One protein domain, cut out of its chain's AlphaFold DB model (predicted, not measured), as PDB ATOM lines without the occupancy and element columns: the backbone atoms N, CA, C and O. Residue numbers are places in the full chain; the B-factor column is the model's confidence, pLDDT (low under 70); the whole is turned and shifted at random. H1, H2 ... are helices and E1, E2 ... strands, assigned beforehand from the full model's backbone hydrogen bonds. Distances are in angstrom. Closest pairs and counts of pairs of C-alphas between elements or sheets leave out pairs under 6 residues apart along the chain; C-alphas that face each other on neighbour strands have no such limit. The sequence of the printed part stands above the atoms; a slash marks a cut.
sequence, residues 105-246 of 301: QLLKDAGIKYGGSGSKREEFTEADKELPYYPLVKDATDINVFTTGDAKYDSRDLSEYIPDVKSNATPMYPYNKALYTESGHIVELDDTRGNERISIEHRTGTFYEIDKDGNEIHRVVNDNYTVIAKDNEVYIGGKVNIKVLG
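This is residues 105 to 246 of the 301 residues of the protein "Gp5_OB domain-containing protein" of marine metagenome (UniProt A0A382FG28). Little regular structure: one wall-like sheet of five strands, with residues 149 to 175 over one face, H1 on the sheet at its E1 edge but over none of the strands, only just, and residues 136 to 142 and 224 to 243 sticking out. Of 142 printed residues, 27 are in named elements, H1 E1 E2 E3 E4 E5 along the chain, mostly strand. The sheet, in that order, is a meander, each strand the antiparallel neighbour of the one before. It is only just loose, close to compact: radius of gyration of the C-alphas 17.7 A, spans 53 by 40 by 33 A.

H1, residues 145 to 148, is on the sheet at a height of 6.3 A; its closest C-alpha pair with E1, residues 176 to 180, is Thr 147 and Asn 176, 4.9 A. H1 is too short for an O i to N i+4 pair. E2, residues 186 to 190, E3, 197 to 201, E4, 207 to 210, and E5, 216 to 219, follow in hairpins. Within hydrogen-bond range are N 179 and O 187, 2.8 A; N 188 and O 199, 2.8 A; N 200 and O 208, 2.9 A; N 217 and O 209, 2.8 A.

C-alpha 145 begins H1, 5.2 A long, at (-22.542, -42.497, -6.229). E1 to E5 measure 12.2, 12.4, 13.1, 10.4 and 10.0 A; C-alpha 219 ends E5 at (-6.273, -38.955, -21.413).

The C-alphas farthest apart, Leu 131 and Gly 237, are 55.7 A apart. The printed part has no cut; H1 to E1 is a long link. Residues 126 to 143 have pLDDT under 70.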
ATOM      1  N   GLN A 105     -19.573 -25.101  -9.981       77.00
ATOM      2  CA  GLN A 105     -20.687 -25.923 -10.535       77.00
ATOM      3  C   GLN A 105     -20.211 -27.144 -11.293       77.00
ATOM      4  O   GLN A 105     -19.105 -27.144 -11.831       77.00
ATOM      5  N   LEU A 106     -21.064 -28.162 -11.417       80.12
ATOM      6  CA  LEU A 106     -20.856 -29.215 -12.412       80.12
ATOM      7  C   LEU A 106     -20.855 -28.628 -13.829       80.12
ATOM      8  O   LEU A 106     -21.463 -27.593 -14.087       80.12
ATOM      9  N   LEU A 107     -20.133 -29.277 -14.742       84.50
ATOM     10  CA  LEU A 107     -20.205 -28.918 -16.157       84.50
ATOM     11  C   LEU A 107     -21.543 -29.331 -16.741       84.50
ATOM     12  O   LEU A 107     -22.102 -30.358 -16.359       84.50
ATOM     13  N   LYS A 108     -21.990 -28.560 -17.731       85.00
ATOM     14  CA  LYS A 108     -23.072 -28.978 -18.616       85.00
ATOM     15  C   LYS A 108     -22.570 -30.034 -19.595       85.00
ATOM     16  O   LYS A 108     -23.205 -31.069 -19.762       85.00
ATOM     17  N   ASP A 109     -21.404 -29.788 -20.190       87.69
ATOM     18  CA  ASP A 109     -20.712 -30.740 -21.057       87.69
ATOM     19  C   ASP A 109     -19.192 -30.514 -20.987       87.69
ATOM     20  O   ASP A 109     -18.707 -29.381 -20.938       87.69
ATOM     21  N   ALA A 110     -18.415 -31.595 -20.993       89.06
ATOM     22  CA  ALA A 110     -16.963 -31.529 -21.132       89.06
ATOM     23  C   ALA A 110     -16.531 -31.214 -22.577       89.06
ATOM     24  O   ALA A 110     -15.435 -30.684 -22.780       89.06
ATOM     25  N   GLY A 111     -17.381 -31.503 -23.572       91.69
ATOM     26  CA  GLY A 111     -17.153 -31.168 -24.979       91.69
ATOM     27  C   GLY A 111     -15.865 -31.783 -25.534       91.69
ATOM     28  O   GLY A 111     -15.095 -31.103 -26.226       91.69
ATOM     29  N   ILE A 112     -15.604 -33.045 -25.168       91.75
ATOM     30  CA  ILE A 112     -14.357 -33.760 -25.467       91.75
ATOM     31  C   ILE A 112     -14.228 -34.002 -26.973       91.75
ATOM     32  O   ILE A 112     -15.147 -34.496 -27.625       91.75
ATOM     33  N   LYS A 113     -13.062 -33.665 -27.532       91.69
ATOM     34  CA  LYS A 113     -12.725 -33.834 -28.952       91.69
ATOM     35  C   LYS A 113     -11.330 -34.429 -29.113       91.69
ATOM     36  O   LYS A 113     -10.402 -34.019 -28.426       91.69
ATOM     37  N   TYR A 114     -11.166 -35.305 -30.106       90.50
ATOM     38  CA  TYR A 114      -9.889 -35.978 -30.404       90.50
ATOM     39  C   TYR A 114      -9.281 -35.581 -31.760       90.50
ATOM     40  O   TYR A 114      -8.195 -36.026 -32.121       90.50
ATOM     41  N   GLY A 115      -9.951 -34.703 -32.514       90.19
ATOM     42  CA  GLY A 115      -9.518 -34.250 -33.843       90.19
ATOM     43  C   GLY A 115      -8.448 -33.149 -33.849       90.19
ATOM     44  O   GLY A 115      -8.282 -32.485 -34.865       90.19
ATOM     45  N   GLY A 116      -7.776 -32.889 -32.722       89.94
ATOM     46  CA  GLY A 116      -6.733 -31.857 -32.611       89.94
ATOM     47  C   GLY A 116      -7.224 -30.410 -32.446       89.94
ATOM     48  O   GLY A 116      -6.404 -29.512 -32.309       89.94
ATOM     49  N   SER A 117      -8.537 -30.150 -32.407       91.62
ATOM     50  CA  SER A 117      -9.090 -28.791 -32.224       91.62
ATOM     51  C   SER A 117      -9.087 -28.281 -30.774       91.62
ATOM     52  O   SER A 117      -9.562 -27.173 -30.517       91.62
ATOM     53  N   GLY A 118      -8.657 -29.121 -29.830       89.75
ATOM     54  CA  GLY A 118      -8.878 -28.939 -28.398       89.75
ATOM     55  C   GLY A 118     -10.336 -29.180 -27.989       89.75
ATOM     56  O   GLY A 118     -11.276 -28.995 -28.776       89.75
ATOM     57  N   SER A 119     -10.514 -29.605 -26.743       93.88
ATOM     58  CA  SER A 119     -11.821 -29.781 -26.112       93.88
ATOM     59  C   SER A 119     -12.269 -28.475 -25.462       93.88
ATOM     60  O   SER A 119     -11.484 -27.782 -24.807       93.88
ATOM     61  N   LYS A 120     -13.546 -28.127 -25.638       94.12
ATOM     62  CA  LYS A 120     -14.139 -26.913 -25.068       94.12
ATOM     63  C   LYS A 120     -15.321 -27.298 -24.205       94.12
ATOM     64  O   LYS A 120     -16.326 -27.768 -24.725       94.12
ATOM     65  N   ARG A 121     -15.174 -27.050 -22.906       91.62
ATOM     66  CA  ARG A 121     -16.228 -27.272 -21.925       91.62
ATOM     67  C   ARG A 121     -17.370 -26.273 -22.098       91.62
ATOM     68  O   ARG A 121     -17.127 -25.112 -22.435       91.62
ATOM     69  N   GLU A 122     -18.577 -26.722 -21.803       90.31
ATOM     70  CA  GLU A 122     -19.777 -25.907 -21.694       90.31
ATOM     71  C   GLU A 122     -20.162 -25.778 -20.214       90.31
ATOM     72  O   GLU A 122     -20.314 -26.770 -19.495       90.31
ATOM     73  N   GLU A 123     -20.290 -24.536 -19.754       85.94
ATOM     74  CA  GLU A 123     -20.756 -24.199 -18.408       85.94
ATOM     75  C   GLU A 123     -22.263 -23.909 -18.455       85.94
ATOM     76  O   GLU A 123     -22.780 -23.454 -19.478       85.94
ATOM     77  N   PHE A 124     -22.969 -24.131 -17.347       78.38
ATOM     78  CA  PHE A 124     -24.360 -23.693 -17.231       78.38
ATOM     79  C   PHE A 124     -24.458 -22.163 -17.271       78.38
ATOM     80  O   PHE A 124     -23.686 -21.459 -16.618       78.38
ATOM     81  N   THR A 125     -25.433 -21.641 -18.012       73.62
ATOM     82  CA  THR A 125     -25.769 -20.211 -18.011       73.62
ATOM     83  C   THR A 125     -26.809 -19.882 -16.936       73.62
ATOM     84  O   THR A 125     -27.516 -20.762 -16.450       73.62
ATOM     85  N   GLU A 126     -26.975 -18.597 -16.596       66.94
ATOM     86  CA  GLU A 126     -28.043 -18.142 -15.681       66.94
ATOM     87  C   GLU A 126     -29.465 -18.482 -16.162       66.94
ATOM     88  O   GLU A 126     -30.396 -18.472 -15.361       66.94
ATOM     89  N   ALA A 127     -29.641 -18.769 -17.456       66.62
ATOM     90  CA  ALA A 127     -30.919 -19.172 -18.035       66.62
ATOM     91  C   ALA A 127     -31.138 -20.696 -18.009       66.62
ATOM     92  O   ALA A 127     -32.280 -21.130 -17.913       66.62
ATOM     93  N   ASP A 128     -30.067 -21.503 -18.072       62.53
ATOM     94  CA  ASP A 128     -30.135 -22.976 -17.920       62.53
ATOM     95  C   ASP A 128     -30.442 -23.392 -16.479       62.53
ATOM     96  O   ASP A 128     -30.840 -24.512 -16.161       62.53
ATOM     97  N   LYS A 129     -30.204 -22.452 -15.587       58.53
ATOM     98  CA  LYS A 129     -30.503 -22.527 -14.194       58.53
ATOM     99  C   LYS A 129     -32.063 -22.508 -14.051       58.53
ATOM    100  O   LYS A 129     -32.658 -21.446 -14.184       58.53
ATOM    101  N   GLU A 130     -32.742 -23.598 -13.629       52.59
ATOM    102  CA  GLU A 130     -34.006 -23.589 -12.825       52.59
ATOM    103  C   GLU A 130     -33.841 -23.708 -11.280       52.59
ATOM    104  O   GLU A 130     -33.121 -24.563 -10.765       52.59
ATOM    105  N   LEU A 131     -34.528 -22.840 -10.523       47.41
ATOM    106  CA  LEU A 131     -34.464 -22.769  -9.054       47.41
ATOM    107  C   LEU A 131     -35.025 -24.038  -8.370       47.41
ATOM    108  O   LEU A 131     -36.054 -24.548  -8.810       47.41
ATOM    109  N   PRO A 132     -34.477 -24.459  -7.210       48.62
ATOM    110  CA  PRO A 132     -33.301 -23.920  -6.526       48.62
ATOM    111  C   PRO A 132     -32.014 -24.622  -6.992       48.62
ATOM    112  O   PRO A 132     -31.964 -25.847  -7.064       48.62
ATOM    113  N   TYR A 133     -30.966 -23.857  -7.300       51.22
ATOM    114  CA  TYR A 133     -29.682 -24.422  -7.743       51.22
ATOM    115  C   TYR A 133     -28.963 -25.148  -6.617       51.22
ATOM    116  O   TYR A 133     -28.882 -24.599  -5.525       51.22
ATOM    117  N   TYR A 134     -28.437 -26.351  -6.896       51.03
ATOM    118  CA  TYR A 134     -27.000 -26.642  -7.098       51.03
ATOM    119  C   TYR A 134     -26.654 -28.115  -6.868       51.03
ATOM    120  O   TYR A 134     -26.672 -28.514  -5.708       51.03
ATOM    121  N   PRO A 135     -26.347 -28.923  -7.911       48.81
ATOM    122  CA  PRO A 135     -27.190 -30.108  -8.147       48.81
ATOM    123  C   PRO A 135     -27.734 -30.636  -6.817       48.81
ATOM    124  O   PRO A 135     -27.067 -31.396  -6.119       48.81
ATOM    125  N   LEU A 136     -28.884 -30.097  -6.391       52.38
ATOM    126  CA  LEU A 136     -29.467 -30.496  -5.122       52.38
ATOM    127  C   LEU A 136     -29.964 -31.895  -5.409       52.38
ATOM    128  O   LEU A 136     -31.020 -32.052  -6.025       52.38
ATOM    129  N   VAL A 137     -29.157 -32.900  -5.069       55.16
ATOM    130  CA  VAL A 137     -29.540 -34.291  -5.261       55.16
ATOM    131  C   VAL A 137     -30.550 -34.620  -4.172       55.16
ATOM    132  O   VAL A 137     -30.265 -35.241  -3.159       55.16
ATOM    133  N   LYS A 138     -31.755 -34.093  -4.348       56.12
ATOM    134  CA  LYS A 138     -32.861 -34.317  -3.440       56.12
ATOM    135  C   LYS A 138     -33.220 -35.793  -3.512       56.12
ATOM    136  O   LYS A 138     -33.350 -36.339  -4.604       56.12
ATOM    137  N   ASP A 139     -33.353 -36.410  -2.346       60.50
ATOM    138  CA  ASP A 139     -33.762 -37.809  -2.199       60.50
ATOM    139  C   ASP A 139     -32.750 -38.825  -2.766       60.50
ATOM    140  O   ASP A 139     -33.094 -39.979  -3.022       60.50
ATOM    141  N   ALA A 140     -31.487 -38.417  -2.934       62.09
ATOM    142  CA  ALA A 140     -30.385 -39.348  -3.138       62.09
ATOM    143  C   ALA A 140     -29.768 -39.788  -1.814       62.09
ATOM    144  O   ALA A 140     -29.897 -39.136  -0.780       62.09
ATOM    145  N   THR A 141     -29.076 -40.922  -1.866       65.62
ATOM    146  CA  THR A 141     -28.245 -41.362  -0.754       65.62
ATOM    147  C   THR A 141     -27.150 -40.329  -0.472       65.62
ATOM    148  O   THR A 141     -26.521 -39.820  -1.397       65.62
ATOM    149  N   ASP A 142     -26.885 -40.069   0.810       63.81
ATOM    150  CA  ASP A 142     -25.737 -39.261   1.252       63.81
ATOM    151  C   ASP A 142     -24.388 -39.926   0.906       63.81
ATOM    152  O   ASP A 142     -23.317 -39.342   1.071       63.81
ATOM    153  N   ILE A 143     -24.428 -41.179   0.443       65.31
ATOM    154  CA  ILE A 143     -23.268 -41.928  -0.005       65.31
ATOM    155  C   ILE A 143     -22.939 -41.515  -1.443       65.31
ATOM    156  O   ILE A 143     -23.774 -41.547  -2.340       65.31
ATOM    157  N   ASN A 144     -21.678 -41.165  -1.678       72.12
ATOM    158  CA  ASN A 144     -21.186 -40.797  -2.998       72.12
ATOM    159  C   ASN A 144     -21.485 -41.905  -4.038       72.12
ATOM    160  O   ASN A 144     -21.073 -43.049  -3.852       72.12
ATOM    161  N   VAL A 145     -22.139 -41.561  -5.154       78.50
ATOM    162  CA  VAL A 145     -22.542 -42.497  -6.229       78.50
ATOM    163  C   VAL A 145     -21.381 -43.297  -6.829       78.50
ATOM    164  O   VAL A 145     -21.556 -44.430  -7.273       78.50
ATOM    165  N   PHE A 146     -20.168 -42.739  -6.807       81.81
ATOM    166  CA  PHE A 146     -18.965 -43.447  -7.240       81.81
ATOM    167  C   PHE A 146     -18.591 -44.568  -6.257       81.81
ATOM    168  O   PHE A 146     -18.048 -45.590  -6.662       81.81
ATOM    169  N   THR A 147     -18.935 -44.436  -4.973       78.44
ATOM    170  CA  THR A 147     -18.687 -45.481  -3.963       78.44
ATOM    171  C   THR A 147     -19.717 -46.606  -3.972       78.44
ATOM    172  O   THR A 147     -19.388 -47.718  -3.562       78.44
ATOM    173  N   THR A 148     -20.944 -46.347  -4.433       74.75
ATOM    174  CA  THR A 148     -22.022 -47.350  -4.446       74.75
ATOM    175  C   THR A 148     -22.006 -48.252  -5.673       74.75
ATOM    176  O   THR A 148     -22.585 -49.334  -5.616       74.75
ATOM    177  N   GLY A 149     -21.321 -47.848  -6.747       74.38
ATOM    178  CA  GLY A 149     -21.362 -48.550  -8.034       74.38
ATOM    179  C   GLY A 149     -22.427 -48.024  -8.994       74.38
ATOM    180  O   GLY A 149     -22.528 -48.523 -10.111       74.38
ATOM    181  N   ASP A 150     -23.191 -47.003  -8.597       81.38
ATOM    182  CA  ASP A 150     -24.263 -46.430  -9.421       81.38
ATOM    183  C   ASP A 150     -23.744 -45.424 -10.465       81.38
ATOM    184  O   ASP A 150     -24.464 -45.044 -11.394       81.38
ATOM    185  N   ALA A 151     -22.497 -44.968 -10.320       83.50
ATOM    186  CA  ALA A 151     -21.860 -44.069 -11.272       83.50
ATOM    187  C   ALA A 151     -21.637 -44.731 -12.641       83.50
ATOM    188  O   ALA A 151     -21.300 -45.910 -12.753       83.50
ATOM    189  N   LYS A 152     -21.771 -43.927 -13.700       85.00
ATOM    190  CA  LYS A 152     -21.461 -44.335 -15.073       85.00
ATOM    191  C   LYS A 152     -20.074 -43.855 -15.474       85.00
ATOM    192  O   LYS A 152     -19.703 -42.722 -15.178       85.00
ATOM    193  N   TYR A 153     -19.360 -44.693 -16.221       86.88
ATOM    194  CA  TYR A 153     -17.993 -44.434 -16.688       86.88
ATOM    195  C   TYR A 153     -17.888 -44.370 -18.219       86.88
ATOM    196  O   TYR A 153     -16.791 -44.426 -18.769       86.88
ATOM    197  N   ASP A 154     -19.019 -44.211 -18.917       86.06
ATOM    198  CA  ASP A 154     -19.102 -44.189 -20.388       86.06
ATOM    199  C   ASP A 154     -18.194 -43.114 -21.016       86.06
ATOM    200  O   ASP A 154     -17.646 -43.292 -22.102       86.06
ATOM    201  N   SER A 155     -17.971 -42.000 -20.308       85.44
ATOM    202  CA  SER A 155     -17.081 -40.919 -20.744       85.44
ATOM    203  C   SER A 155     -15.603 -41.319 -20.799       85.44
ATOM    204  O   SER A 155     -14.796 -40.550 -21.324       85.44
ATOM    205  N   ARG A 156     -15.223 -42.483 -20.257       90.50
ATOM    206  CA  ARG A 156     -13.853 -43.018 -20.221       90.50
ATOM    207  C   ARG A 156     -13.619 -44.124 -21.260       90.50
ATOM    208  O   ARG A 156     -12.624 -44.840 -21.172       90.50
ATOM    209  N   ASP A 157     -14.512 -44.270 -22.238       91.62
ATOM    210  CA  ASP A 157     -14.322 -45.168 -23.380       91.62
ATOM    211  C   ASP A 157     -13.515 -44.475 -24.495       91.62
ATOM    212  O   ASP A 157     -13.892 -43.411 -24.993       91.62
ATOM    213  N   LEU A 158     -12.376 -45.064 -24.870       92.50
ATOM    214  CA  LEU A 158     -11.476 -44.597 -25.931       92.50
ATOM    215  C   LEU A 158     -11.455 -45.553 -27.135       92.50
ATOM    216  O   LEU A 158     -10.641 -45.366 -28.046       92.50
ATOM    217  N   SER A 159     -12.356 -46.541 -27.169       91.94
ATOM    218  CA  SER A 159     -12.379 -47.629 -28.158       91.94
ATOM    219  C   SER A 159     -12.521 -47.148 -29.602       91.94
ATOM    220  O   SER A 159     -12.083 -47.833 -30.525       91.94
ATOM    221  N   GLU A 160     -13.088 -45.956 -29.818       90.38
ATOM    222  CA  GLU A 160     -13.155 -45.306 -31.135       90.38
ATOM    223  C   GLU A 160     -11.757 -45.030 -31.724       90.38
ATOM    224  O   GLU A 160     -11.564 -45.090 -32.939       90.38
ATOM    225  N   TYR A 161     -10.765 -44.749 -30.872       88.75
ATOM    226  CA  TYR A 161      -9.417 -44.341 -31.279       88.75
ATOM    227  C   TYR A 161      -8.377 -45.436 -31.071       88.75
ATOM    228  O   TYR A 161      -7.459 -45.575 -31.885       88.75
ATOM    229  N   ILE A 162      -8.510 -46.198 -29.985       90.50
ATOM    230  CA  ILE A 162      -7.640 -47.323 -29.649       90.50
ATOM    231  C   ILE A 162      -8.543 -48.485 -29.226       90.50
ATOM    232  O   ILE A 162      -9.180 -48.376 -28.182       90.50
ATOM    233  N   PRO A 163      -8.616 -49.578 -30.009       90.69
ATOM    234  CA  PRO A 163      -9.506 -50.696 -29.713       90.69
ATOM    235  C   PRO A 163      -9.328 -51.236 -28.294       90.69
ATOM    236  O   PRO A 163      -8.200 -51.355 -27.818       90.69
ATOM    237  N   ASP A 164     -10.451 -51.579 -27.663       88.31
ATOM    238  CA  ASP A 164     -10.531 -52.205 -26.338       88.31
ATOM    239  C   ASP A 164      -9.964 -51.369 -25.172       88.31
ATOM    240  O   ASP A 164      -9.794 -51.887 -24.068       88.31
ATOM    241  N   VAL A 165      -9.716 -50.068 -25.372       92.25
ATOM    242  CA  VAL A 165      -9.296 -49.155 -24.299       92.25
ATOM    243  C   VAL A 165     -10.509 -48.435 -23.727       92.25
ATOM    244  O   VAL A 165     -11.008 -47.471 -24.307       92.25
ATOM    245  N   LYS A 166     -10.968 -48.882 -22.558       93.00
ATOM    246  CA  LYS A 166     -12.046 -48.250 -21.792       93.00
ATOM    247  C   LYS A 166     -11.905 -48.535 -20.303       93.00
ATOM    248  O   LYS A 166     -11.296 -49.533 -19.920       93.00
ATOM    249  N   SER A 167     -12.530 -47.700 -19.481       91.38
ATOM    250  CA  SER A 167     -12.659 -47.991 -18.055       91.38
ATOM    251  C   SER A 167     -13.546 -49.218 -17.824       91.38
ATOM    252  O   SER A 167     -14.675 -49.279 -18.314       91.38
ATOM    253  N   ASN A 168     -13.047 -50.187 -17.055       87.75
ATOM    254  CA  ASN A 168     -13.789 -51.385 -16.632       87.75
ATOM    255  C   ASN A 168     -14.320 -51.255 -15.192       87.75
ATOM    256  O   ASN A 168     -14.504 -52.241 -14.483       87.75
ATOM    257  N   ALA A 169     -14.529 -50.020 -14.744       88.44
ATOM    258  CA  ALA A 169     -14.975 -49.694 -13.404       88.44
ATOM    259  C   ALA A 169     -16.307 -50.365 -13.038       88.44
ATOM    260  O   ALA A 169     -17.336 -50.144 -13.672       88.44
ATOM    261  N   THR A 170     -16.282 -51.139 -11.958       90.69
ATOM    262  CA  THR A 170     -17.456 -51.740 -11.312       90.69
ATOM    263  C   THR A 170     -17.240 -51.707  -9.794       90.69
ATOM    264  O   THR A 170     -17.034 -52.763  -9.186       90.69
ATOM    265  N   PRO A 171     -17.159 -50.506  -9.184       88.88
ATOM    266  CA  PRO A 171     -16.940 -50.379  -7.750       88.88
ATOM    267  C   PRO A 171     -18.120 -50.940  -6.964       88.88
ATOM    268  O   PRO A 171     -19.259 -50.940  -7.430       88.88
ATOM    269  N   MET A 172     -17.850 -51.381  -5.739       85.44
ATOM    270  CA  MET A 172     -18.869 -51.882  -4.829       85.44
ATOM    271  C   MET A 172     -18.694 -51.268  -3.444       85.44
ATOM    272  O   MET A 172     -17.600 -51.264  -2.875       85.44
ATOM    273  N   TYR A 173     -19.790 -50.804  -2.855       79.94
ATOM    274  CA  TYR A 173     -19.800 -50.383  -1.458       79.94
ATOM    275  C   TYR A 173     -19.504 -51.576  -0.522       79.94
ATOM    276  O   TYR A 173     -20.014 -52.673  -0.764       79.94
ATOM    277  N   PRO A 174     -18.738 -51.409   0.576       87.88
ATOM    278  CA  PRO A 174     -18.043 -50.204   1.053       87.88
ATOM    279  C   PRO A 174     -16.568 -50.132   0.606       87.88
ATOM    280  O   PRO A 174     -15.730 -49.534   1.284       87.88
ATOM    281  N   TYR A 175     -16.209 -50.813  -0.482       85.50
ATOM    282  CA  TYR A 175     -14.819 -51.041  -0.868       85.50
ATOM    283  C   TYR A 175     -14.229 -49.915  -1.717       85.50
ATOM    284  O   TYR A 175     -13.019 -49.712  -1.647       85.50
ATOM    285  N   ASN A 176     -15.043 -49.131  -2.427       87.94
ATOM    286  CA  ASN A 176     -14.552 -47.947  -3.128       87.94
ATOM    287  C   ASN A 176     -14.557 -46.699  -2.236       87.94
ATOM    288  O   ASN A 176     -15.557 -46.375  -1.594       87.94
ATOM    289  N   LYS A 177     -13.435 -45.978  -2.218       87.94
ATOM    290  CA  LYS A 177     -13.261 -44.700  -1.529       87.94
ATOM    291  C   LYS A 177     -13.157 -43.621  -2.590       87.94
ATOM    292  O   LYS A 177     -12.104 -43.428  -3.190       87.94
ATOM    293  N   ALA A 178     -14.265 -42.923  -2.811       87.06
ATOM    294  CA  ALA A 178     -14.347 -41.864  -3.800       87.06
ATOM    295  C   ALA A 178     -14.514 -40.495  -3.134       87.06
ATOM    296  O   ALA A 178     -15.428 -40.281  -2.333       87.06
ATOM    297  N   LEU A 179     -13.660 -39.554  -3.517       84.12
ATOM    298  CA  LEU A 179     -13.820 -38.132  -3.262       84.12
ATOM    299  C   LEU A 179     -14.412 -37.487  -4.514       84.12
ATOM    300  O   LEU A 179     -13.791 -37.505  -5.575       84.12
ATOM    301  N   TYR A 180     -15.596 -36.899  -4.370       81.31
ATOM    302  CA  TYR A 180     -16.256 -36.118  -5.408       81.31
ATOM    303  C   TYR A 180     -16.486 -34.698  -4.898       81.31
ATOM    304  O   TYR A 180     -17.040 -34.514  -3.817       81.31
ATOM    305  N   THR A 181     -16.008 -33.698  -5.635       79.19
ATOM    306  CA  THR A 181     -16.066 -32.285  -5.210       79.19
ATOM    307  C   THR A 181     -17.197 -31.530  -5.908       79.19
ATOM    308  O   THR A 181     -17.664 -31.965  -6.955       79.19
ATOM    309  N   GLU A 182     -17.604 -30.368  -5.378       75.44
ATOM    310  CA  GLU A 182     -18.747 -29.570  -5.881       75.44
ATOM    311  C   GLU A 182     -18.682 -29.260  -7.389       75.44
ATOM    312  O   GLU A 182     -19.693 -29.275  -8.087       75.44
ATOM    313  N   SER A 183     -17.472 -29.038  -7.912       79.69
ATOM    314  CA  SER A 183     -17.238 -28.777  -9.335       79.69
ATOM    315  C   SER A 183     -16.967 -30.040 -10.157       79.69
ATOM    316  O   SER A 183     -16.649 -29.949 -11.334       79.69
ATOM    317  N   GLY A 184     -17.080 -31.236  -9.591       85.44
ATOM    318  CA  GLY A 184     -16.995 -32.482 -10.346       85.44
ATOM    319  C   GLY A 184     -15.591 -33.061 -10.533       85.44
ATOM    320  O   GLY A 184     -15.398 -33.865 -11.440       85.44
ATOM    321  N   HIS A 185     -14.606 -32.681  -9.711       89.06
ATOM    322  CA  HIS A 185     -13.356 -33.454  -9.626       89.06
ATOM    323  C   HIS A 185     -13.608 -34.775  -8.910       89.06
ATOM    324  O   HIS A 185     -14.339 -34.791  -7.914       89.06
ATOM    325  N   ILE A 186     -12.963 -35.835  -9.390       91.31
ATOM    326  CA  ILE A 186     -13.125 -37.194  -8.883       91.31
ATOM    327  C   ILE A 186     -11.751 -37.774  -8.544       91.31
ATOM    328  O   ILE A 186     -10.818 -37.703  -9.345       91.31
ATOM    329  N   VAL A 187     -11.645 -38.385  -7.368       92.44
ATOM    330  CA  VAL A 187     -10.542 -39.277  -6.988       92.44
ATOM    331  C   VAL A 187     -11.156 -40.555  -6.439       92.44
ATOM    332  O   VAL A 187     -11.979 -40.484  -5.535       92.44
ATOM    333  N   GLU A 188     -10.764 -41.710  -6.962       92.94
ATOM    334  CA  GLU A 188     -11.271 -43.027  -6.575       92.94
ATOM    335  C   GLU A 188     -10.104 -43.943  -6.206       92.94
ATOM    336  O   GLU A 188      -9.151 -44.091  -6.976       92.94
ATOM    337  N   LEU A 189     -10.203 -44.560  -5.030       94.06
ATOM    338  CA  LEU A 189      -9.339 -45.632  -4.550       94.06
ATOM    339  C   LEU A 189     -10.235 -46.837  -4.254       94.06
ATOM    340  O   LEU A 189     -10.918 -46.883  -3.227       94.06
ATOM    341  N   ASP A 190     -10.270 -47.775  -5.192       94.12
ATOM    342  CA  ASP A 190     -11.203 -48.890  -5.190       94.12
ATOM    343  C   ASP A 190     -10.534 -50.176  -4.699       94.12
ATOM    344  O   ASP A 190      -9.640 -50.699  -5.359       94.12
ATOM    345  N   ASP A 191     -10.989 -50.693  -3.553       93.44
ATOM    346  CA  ASP A 191     -10.563 -51.985  -2.992       93.44
ATOM    347  C   ASP A 191     -11.580 -53.108  -3.290       93.44
ATOM    348  O   ASP A 191     -11.624 -54.128  -2.591       93.44
ATOM    349  N   THR A 192     -12.481 -52.917  -4.262       93.81
ATOM    350  CA  THR A 192     -13.437 -53.955  -4.663       93.81
ATOM    351  C   THR A 192     -12.671 -55.174  -5.159       93.81
ATOM    352  O   THR A 192     -11.936 -55.106  -6.139       93.81
ATOM    353  N   ARG A 193     -12.838 -56.311  -4.475       93.56
ATOM    354  CA  ARG A 193     -12.034 -57.514  -4.721       93.56
ATOM    355  C   ARG A 193     -12.127 -57.984  -6.174       93.56
ATOM    356  O   ARG A 193     -13.212 -58.338  -6.635       93.56
ATOM    357  N   GLY A 194     -10.977 -58.103  -6.835       92.31
ATOM    358  CA  GLY A 194     -10.885 -58.499  -8.240       92.31
ATOM    359  C   GLY A 194     -11.269 -57.388  -9.217       92.31
ATOM    360  O   GLY A 194     -11.469 -57.681 -10.393       92.31
ATOM    361  N   ASN A 195     -11.399 -56.155  -8.731       92.06
ATOM    362  CA  ASN A 195     -11.588 -54.942  -9.511       92.06
ATOM    363  C   ASN A 195     -10.880 -53.737  -8.870       92.06
ATOM    364  O   ASN A 195     -11.382 -52.615  -8.905       92.06
ATOM    365  N   GLU A 196      -9.731 -53.989  -8.241       95.62
ATOM    366  CA  GLU A 196      -8.932 -52.969  -7.577       95.62
ATOM    367  C   GLU A 196      -8.504 -51.898  -8.589       95.62
ATOM    368  O   GLU A 196      -8.063 -52.223  -9.691       95.62
ATOM    369  N   ARG A 197      -8.663 -50.615  -8.254       95.19
ATOM    370  CA  ARG A 197      -8.476 -49.535  -9.234       95.19
ATOM    371  C   ARG A 197      -8.109 -48.215  -8.574       95.19
ATOM    372  O   ARG A 197      -8.606 -47.880  -7.501       95.19
ATOM    373  N   ILE A 198      -7.292 -47.428  -9.266       96.44
ATOM    374  CA  ILE A 198      -7.029 -46.026  -8.929       96.44
ATOM    375  C   ILE A 198      -7.505 -45.171 -10.094       96.44
ATOM    376  O   ILE A 198      -7.122 -45.431 -11.230       96.44
ATOM    377  N   SER A 199      -8.308 -44.141  -9.828       96.06
ATOM    378  CA  SER A 199      -8.723 -43.187 -10.858       96.06
ATOM    379  C   SER A 199      -8.719 -41.756 -10.344       96.06
ATOM    380  O   SER A 199      -9.192 -41.472  -9.247       96.06
ATOM    381  N   ILE A 200      -8.225 -40.835 -11.168       96.06
ATOM    382  CA  ILE A 200      -8.227 -39.397 -10.909       96.06
ATOM    383  C   ILE A 200      -8.734 -38.693 -12.162       96.06
ATOM    384  O   ILE A 200      -8.170 -38.852 -13.242       96.06
ATOM    385  N   GLU A 201      -9.781 -37.887 -12.017       95.38
ATOM    386  CA  GLU A 201     -10.407 -37.178 -13.128       95.38
ATOM    387  C   GLU A 201     -10.648 -35.709 -12.782       95.38
ATOM    388  O   GLU A 201     -11.236 -35.350 -11.755       95.38
ATOM    389  N   HIS A 202     -10.192 -34.839 -13.680       95.94
ATOM    390  CA  HIS A 202     -10.542 -33.430 -13.661       95.94
ATOM    391  C   HIS A 202     -11.908 -33.237 -14.318       95.94
ATOM    392  O   HIS A 202     -12.192 -33.861 -15.339       95.94
ATOM    393  N   ARG A 203     -12.713 -32.292 -13.813       92.00
ATOM    394  CA  ARG A 203     -14.084 -32.030 -14.295       92.00
ATOM    395  C   ARG A 203     -14.212 -31.882 -15.815       92.00
ATOM    396  O   ARG A 203     -15.252 -32.185 -16.371       92.00
ATOM    397  N   THR A 204     -13.161 -31.418 -16.497       94.38
ATOM    398  CA  THR A 204     -13.136 -31.216 -17.960       94.38
ATOM    399  C   THR A 204     -12.827 -32.478 -18.771       94.38
ATOM    400  O   THR A 204     -12.695 -32.383 -19.987       94.38
ATOM    401  N   GLY A 205     -12.647 -33.631 -18.126       94.19
ATOM    402  CA  GLY A 205     -12.470 -34.928 -18.778       94.19
ATOM    403  C   GLY A 205     -11.025 -35.406 -18.951       94.19
ATOM    404  O   GLY A 205     -10.831 -36.519 -19.435       94.19
ATOM    405  N   THR A 206      -9.999 -34.636 -18.569       96.88
ATOM    406  CA  THR A 206      -8.635 -35.195 -18.431       96.88
ATOM    407  C   THR A 206      -8.647 -36.182 -17.272       96.88
ATOM    408  O   THR A 206      -9.079 -35.815 -16.177       96.88
ATOM    409  N   PHE A 207      -8.175 -37.408 -17.495       96.44
ATOM    410  CA  PHE A 207      -8.161 -38.430 -16.452       96.44
ATOM    411  C   PHE A 207      -6.967 -39.371 -16.563       96.44
ATOM    412  O   PHE A 207      -6.364 -39.524 -17.628       96.44
ATOM    413  N   TYR A 208      -6.670 -39.992 -15.429       97.25
ATOM    414  CA  TYR A 208      -5.650 -41.004 -15.232       97.25
ATOM    415  C   TYR A 208      -6.274 -42.170 -14.470       97.25
ATOM    416  O   TYR A 208      -6.866 -41.957 -13.411       97.25
ATOM    417  N   GLU A 209      -6.154 -43.382 -14.996       97.31
ATOM    418  CA  GLU A 209      -6.708 -44.589 -14.388       97.31
ATOM    419  C   GLU A 209      -5.714 -45.746 -14.477       97.31
ATOM    420  O   GLU A 209      -5.089 -45.945 -15.515       97.31
ATOM    421  N   ILE A 210      -5.597 -46.513 -13.393       97.31
ATOM    422  CA  ILE A 210      -4.916 -47.809 -13.352       97.31
ATOM    423  C   ILE A 210      -5.957 -48.852 -12.959       97.31
ATOM    424  O   ILE A 210      -6.542 -48.742 -11.877       97.31
ATOM    425  N   ASP A 211      -6.183 -49.843 -13.819       95.38
ATOM    426  CA  ASP A 211      -7.136 -50.926 -13.565       95.38
ATOM    427  C   ASP A 211      -6.539 -52.095 -12.757       95.38
ATOM    428  O   ASP A 211      -5.358 -52.115 -12.404       95.38
ATOM    429  N   LYS A 212      -7.376 -53.103 -12.495       95.25
ATOM    430  CA  LYS A 212      -7.032 -54.304 -11.720       95.25
ATOM    431  C   LYS A 212      -5.888 -55.138 -12.295       95.25
ATOM    432  O   LYS A 212      -5.250 -55.889 -11.562       95.25
ATOM    433  N   ASP A 213      -5.662 -55.054 -13.604       95.25
ATOM    434  CA  ASP A 213      -4.605 -55.788 -14.299       95.25
ATOM    435  C   ASP A 213      -3.335 -54.927 -14.428       95.25
ATOM    436  O   ASP A 213      -2.313 -55.395 -14.933       95.25
ATOM    437  N   GLY A 214      -3.382 -53.682 -13.937       95.25
ATOM    438  CA  GLY A 214      -2.302 -52.710 -14.011       95.25
ATOM    439  C   GLY A 214      -2.238 -51.966 -15.344       95.25
ATOM    440  O   GLY A 214      -1.211 -51.349 -15.630       95.25
ATOM    441  N   ASN A 215      -3.289 -52.017 -16.171       95.31
ATOM    442  CA  ASN A 215      -3.337 -51.213 -17.387       95.31
ATOM    443  C   ASN A 215      -3.517 -49.744 -17.010       95.31
ATOM    444  O   ASN A 215      -4.421 -49.400 -16.250       95.31
ATOM    445  N   GLU A 216      -2.680 -48.881 -17.580       96.38
ATOM    446  CA  GLU A 216      -2.793 -47.436 -17.415       96.38
ATOM    447  C   GLU A 216      -3.550 -46.817 -18.594       96.38
ATOM    448  O   GLU A 216      -3.205 -47.035 -19.760       96.38
ATOM    449  N   ILE A 217      -4.545 -45.986 -18.287       95.75
ATOM    450  CA  ILE A 217      -5.212 -45.108 -19.243       95.75
ATOM    451  C   ILE A 217      -4.957 -43.667 -18.820       95.75
ATOM    452  O   ILE A 217      -5.363 -43.239 -17.743       95.75
ATOM    453  N   HIS A 218      -4.330 -42.895 -19.702       96.25
ATOM    454  CA  HIS A 218      -4.104 -41.471 -19.493       96.25
ATOM    455  C   HIS A 218      -4.652 -40.676 -20.679       96.25
ATOM    456  O   HIS A 218      -4.160 -40.782 -21.804       96.25
ATOM    457  N   ARG A 219      -5.681 -39.861 -20.424       95.31
ATOM    458  CA  ARG A 219      -6.273 -38.955 -21.413       95.31
ATOM    459  C   ARG A 219      -6.013 -37.511 -21.028       95.31
ATOM    460  O   ARG A 219      -6.456 -37.068 -19.973       95.31
ATOM    461  N   VAL A 220      -5.454 -36.751 -21.965       96.62
ATOM    462  CA  VAL A 220      -5.373 -35.287 -21.906       96.62
ATOM    463  C   VAL A 220      -6.244 -34.701 -23.015       96.62
ATOM    464  O   VAL A 220      -6.075 -35.040 -24.182       96.62
ATOM    465  N   VAL A 221      -7.207 -33.848 -22.654       95.88
ATOM    466  CA  VAL A 221      -8.228 -33.340 -23.599       95.88
ATOM    467  C   VAL A 221      -7.821 -32.059 -24.347       95.88
ATOM    468  O   VAL A 221      -8.548 -31.609 -25.234       95.88
ATOM    469  N   ASN A 222      -6.687 -31.465 -23.966       96.69
ATOM    470  CA  ASN A 222      -6.074 -30.259 -24.537       96.69
ATOM    471  C   ASN A 222      -4.542 -30.452 -24.580       96.69
ATOM    472  O   ASN A 222      -4.077 -31.557 -24.849       96.69
ATOM    473  N   ASP A 223      -3.755 -29.409 -24.320       97.44
ATOM    474  CA  ASP A 223      -2.297 -29.476 -24.379       97.44
ATOM    475  C   ASP A 223      -1.705 -30.374 -23.280       97.44
ATOM    476  O   ASP A 223      -2.118 -30.320 -22.119       97.44
ATOM    477  N   ASN A 224      -0.676 -31.146 -23.644       97.75
ATOM    478  CA  ASN A 224       0.175 -31.881 -22.716       97.75
ATOM    479  C   ASN A 224       1.616 -31.369 -22.831       97.75
ATOM    480  O   ASN A 224       2.185 -31.355 -23.924       97.75
ATOM    481  N   TYR A 225       2.216 -30.993 -21.704       98.00
ATOM    482  CA  TYR A 225       3.599 -30.530 -21.633       98.00
ATOM    483  C   TYR A 225       4.396 -31.463 -20.726       98.00
ATOM    484  O   TYR A 225       3.999 -31.738 -19.596       98.00
ATOM    485  N   THR A 226       5.556 -31.917 -21.196       97.69
ATOM    486  CA  THR A 226       6.472 -32.742 -20.403       97.69
ATOM    487  C   THR A 226       7.854 -32.112 -20.428       97.69
ATOM    488  O   THR A 226       8.445 -31.934 -21.490       97.69
ATOM    489  N   VAL A 227       8.364 -31.759 -19.248       97.81
ATOM    490  CA  VAL A 227       9.697 -31.177 -19.071       97.81
ATOM    491  C   VAL A 227      10.488 -32.085 -18.149       97.81
ATOM    492  O   VAL A 227      10.094 -32.304 -17.006       97.81
ATOM    493  N   ILE A 228      11.611 -32.598 -18.646       98.12
ATOM    494  CA  ILE A 228      12.497 -33.475 -17.885       98.12
ATOM    495  C   ILE A 228      13.848 -32.785 -17.809       98.12
ATOM    496  O   ILE A 228      14.510 -32.561 -18.818       98.12
ATOM    497  N   ALA A 229      14.222 -32.379 -16.599       98.25
ATOM    498  CA  ALA A 229      15.395 -31.538 -16.366       98.25
ATOM    499  C   ALA A 229      16.731 -32.304 -16.425       98.25
ATOM    500  O   ALA A 229      17.792 -31.697 -16.298       98.25
ATOM    501  N   LYS A 230      16.686 -33.631 -16.572       98.38
ATOM    502  CA  LYS A 230      17.851 -34.517 -16.599       98.38
ATOM    503  C   LYS A 230      17.586 -35.689 -17.554       98.38
ATOM    504  O   LYS A 230      16.810 -35.553 -18.495       98.38
ATOM    505  N   ASP A 231      18.223 -36.826 -17.306       98.31
ATOM    506  CA  ASP A 231      18.098 -38.031 -18.117       98.31
ATOM    507  C   ASP A 231      16.661 -38.573 -18.080       98.31
ATOM    508  O   ASP A 231      16.029 -38.618 -17.021       98.31
ATOM    509  N   ASN A 232      16.166 -39.001 -19.241       98.38
ATOM    510  CA  ASN A 232      14.902 -39.714 -19.384       98.38
ATOM    511  C   ASN A 232      15.143 -41.022 -20.140       98.38
ATOM    512  O   ASN A 232      15.448 -40.995 -21.333       98.38
ATOM    513  N   GLU A 233      14.993 -42.156 -19.461       98.25
ATOM    514  CA  GLU A 233      15.097 -43.479 -20.075       98.25
ATOM    515  C   GLU A 233      13.701 -44.060 -20.303       98.25
ATOM    516  O   GLU A 233      12.910 -44.190 -19.370       98.25
ATOM    517  N   VAL A 234      13.400 -44.428 -21.551       97.62
ATOM    518  CA  VAL A 234      12.105 -45.002 -21.938       97.62
ATOM    519  C   VAL A 234      12.325 -46.404 -22.493       97.62
ATOM    520  O   VAL A 234      12.910 -46.572 -23.564       97.62
ATOM    521  N   TYR A 235      11.836 -47.414 -21.772       97.94
ATOM    522  CA  TYR A 235      11.883 -48.815 -22.185       97.94
ATOM    523  C   TYR A 235      10.471 -49.356 -22.389       97.94
ATOM    524  O   TYR A 235       9.660 -49.365 -21.467       97.94
ATOM    525  N   ILE A 236      10.188 -49.845 -23.596       97.94
ATOM    526  CA  ILE A 236       8.892 -50.428 -23.943       97.94
ATOM    527  C   ILE A 236       9.145 -51.842 -24.455       97.94
ATOM    528  O   ILE A 236       9.652 -52.033 -25.557       97.94
ATOM    529  N   GLY A 237       8.807 -52.839 -23.633       97.75
ATOM    530  CA  GLY A 237       8.978 -54.252 -23.988       97.75
ATOM    531  C   GLY A 237       7.951 -54.764 -25.006       97.75
ATOM    532  O   GLY A 237       8.150 -55.820 -25.601       97.75
ATOM    533  N   GLY A 238       6.851 -54.028 -25.191       97.75
ATOM    534  CA  GLY A 238       5.781 -54.344 -26.135       97.75
ATOM    535  C   GLY A 238       5.864 -53.565 -27.451       97.75
ATOM    536  O   GLY A 238       6.842 -52.888 -27.761       97.75
ATOM    537  N   LYS A 239       4.790 -53.650 -28.242       96.62
ATOM    538  CA  LYS A 239       4.641 -52.901 -29.496       96.62
ATOM    539  C   LYS A 239       4.339 -51.424 -29.216       96.62
ATOM    540  O   LYS A 239       3.474 -51.120 -28.404       96.62
ATOM    541  N   VAL A 240       4.960 -50.524 -29.978       97.00
ATOM    542  CA  VAL A 240       4.661 -49.082 -29.967       97.00
ATOM    543  C   VAL A 240       3.953 -48.686 -31.262       97.00
ATOM    544  O   VAL A 240       4.403 -49.048 -32.348       97.00
ATOM    545  N   ASN A 241       2.859 -47.927 -31.156       95.94
ATOM    546  CA  ASN A 241       2.220 -47.253 -32.289       95.94
ATOM    547  C   ASN A 241       2.113 -45.760 -31.965       95.94
ATOM    548  O   ASN A 241       1.587 -45.403 -30.915       95.94
ATOM    549  N   ILE A 242       2.583 -44.898 -32.868       96.31
ATOM    550  CA  ILE A 242       2.525 -43.440 -32.710       96.31
ATOM    551  C   ILE A 242       1.710 -42.878 -33.873       96.31
ATOM    552  O   ILE A 242       2.038 -43.120 -35.033       96.31
ATOM    553  N   LYS A 243       0.645 -42.135 -33.561       94.56
ATOM    554  CA  LYS A 243      -0.216 -41.469 -34.542       94.56
ATOM    555  C   LYS A 243      -0.313 -39.989 -34.198       94.56
ATOM    556  O   LYS A 243      -0.813 -39.638 -33.135       94.56
ATOM    557  N   VAL A 244       0.140 -39.138 -35.113       96.75
ATOM    558  CA  VAL A 244       0.059 -37.678 -34.995       96.75
ATOM    559  C   VAL A 244      -0.816 -37.176 -36.138       96.75
ATOM    560  O   VAL A 244      -0.571 -37.519 -37.291       96.75
ATOM    561  N   LEU A 245      -1.885 -36.447 -35.810       95.44
ATOM    562  CA  LEU A 245      -2.817 -35.909 -36.813       95.44
ATOM    563  C   LEU A 245      -2.336 -34.582 -37.410       95.44
ATOM    564  O   LEU A 245      -2.650 -34.287 -38.559       95.44
ATOM    565  N   GLY A 246      -1.622 -33.785 -36.616       96.06
ATOM    566  CA  GLY A 246      -0.956 -32.566 -37.065       96.06
ATOM    567  C   GLY A 246       0.514 -32.809 -37.403       96.06
ATOM    568  O   GLY A 246       0.933 -33.938 -37.663       96.06
TER     569      GLY A 246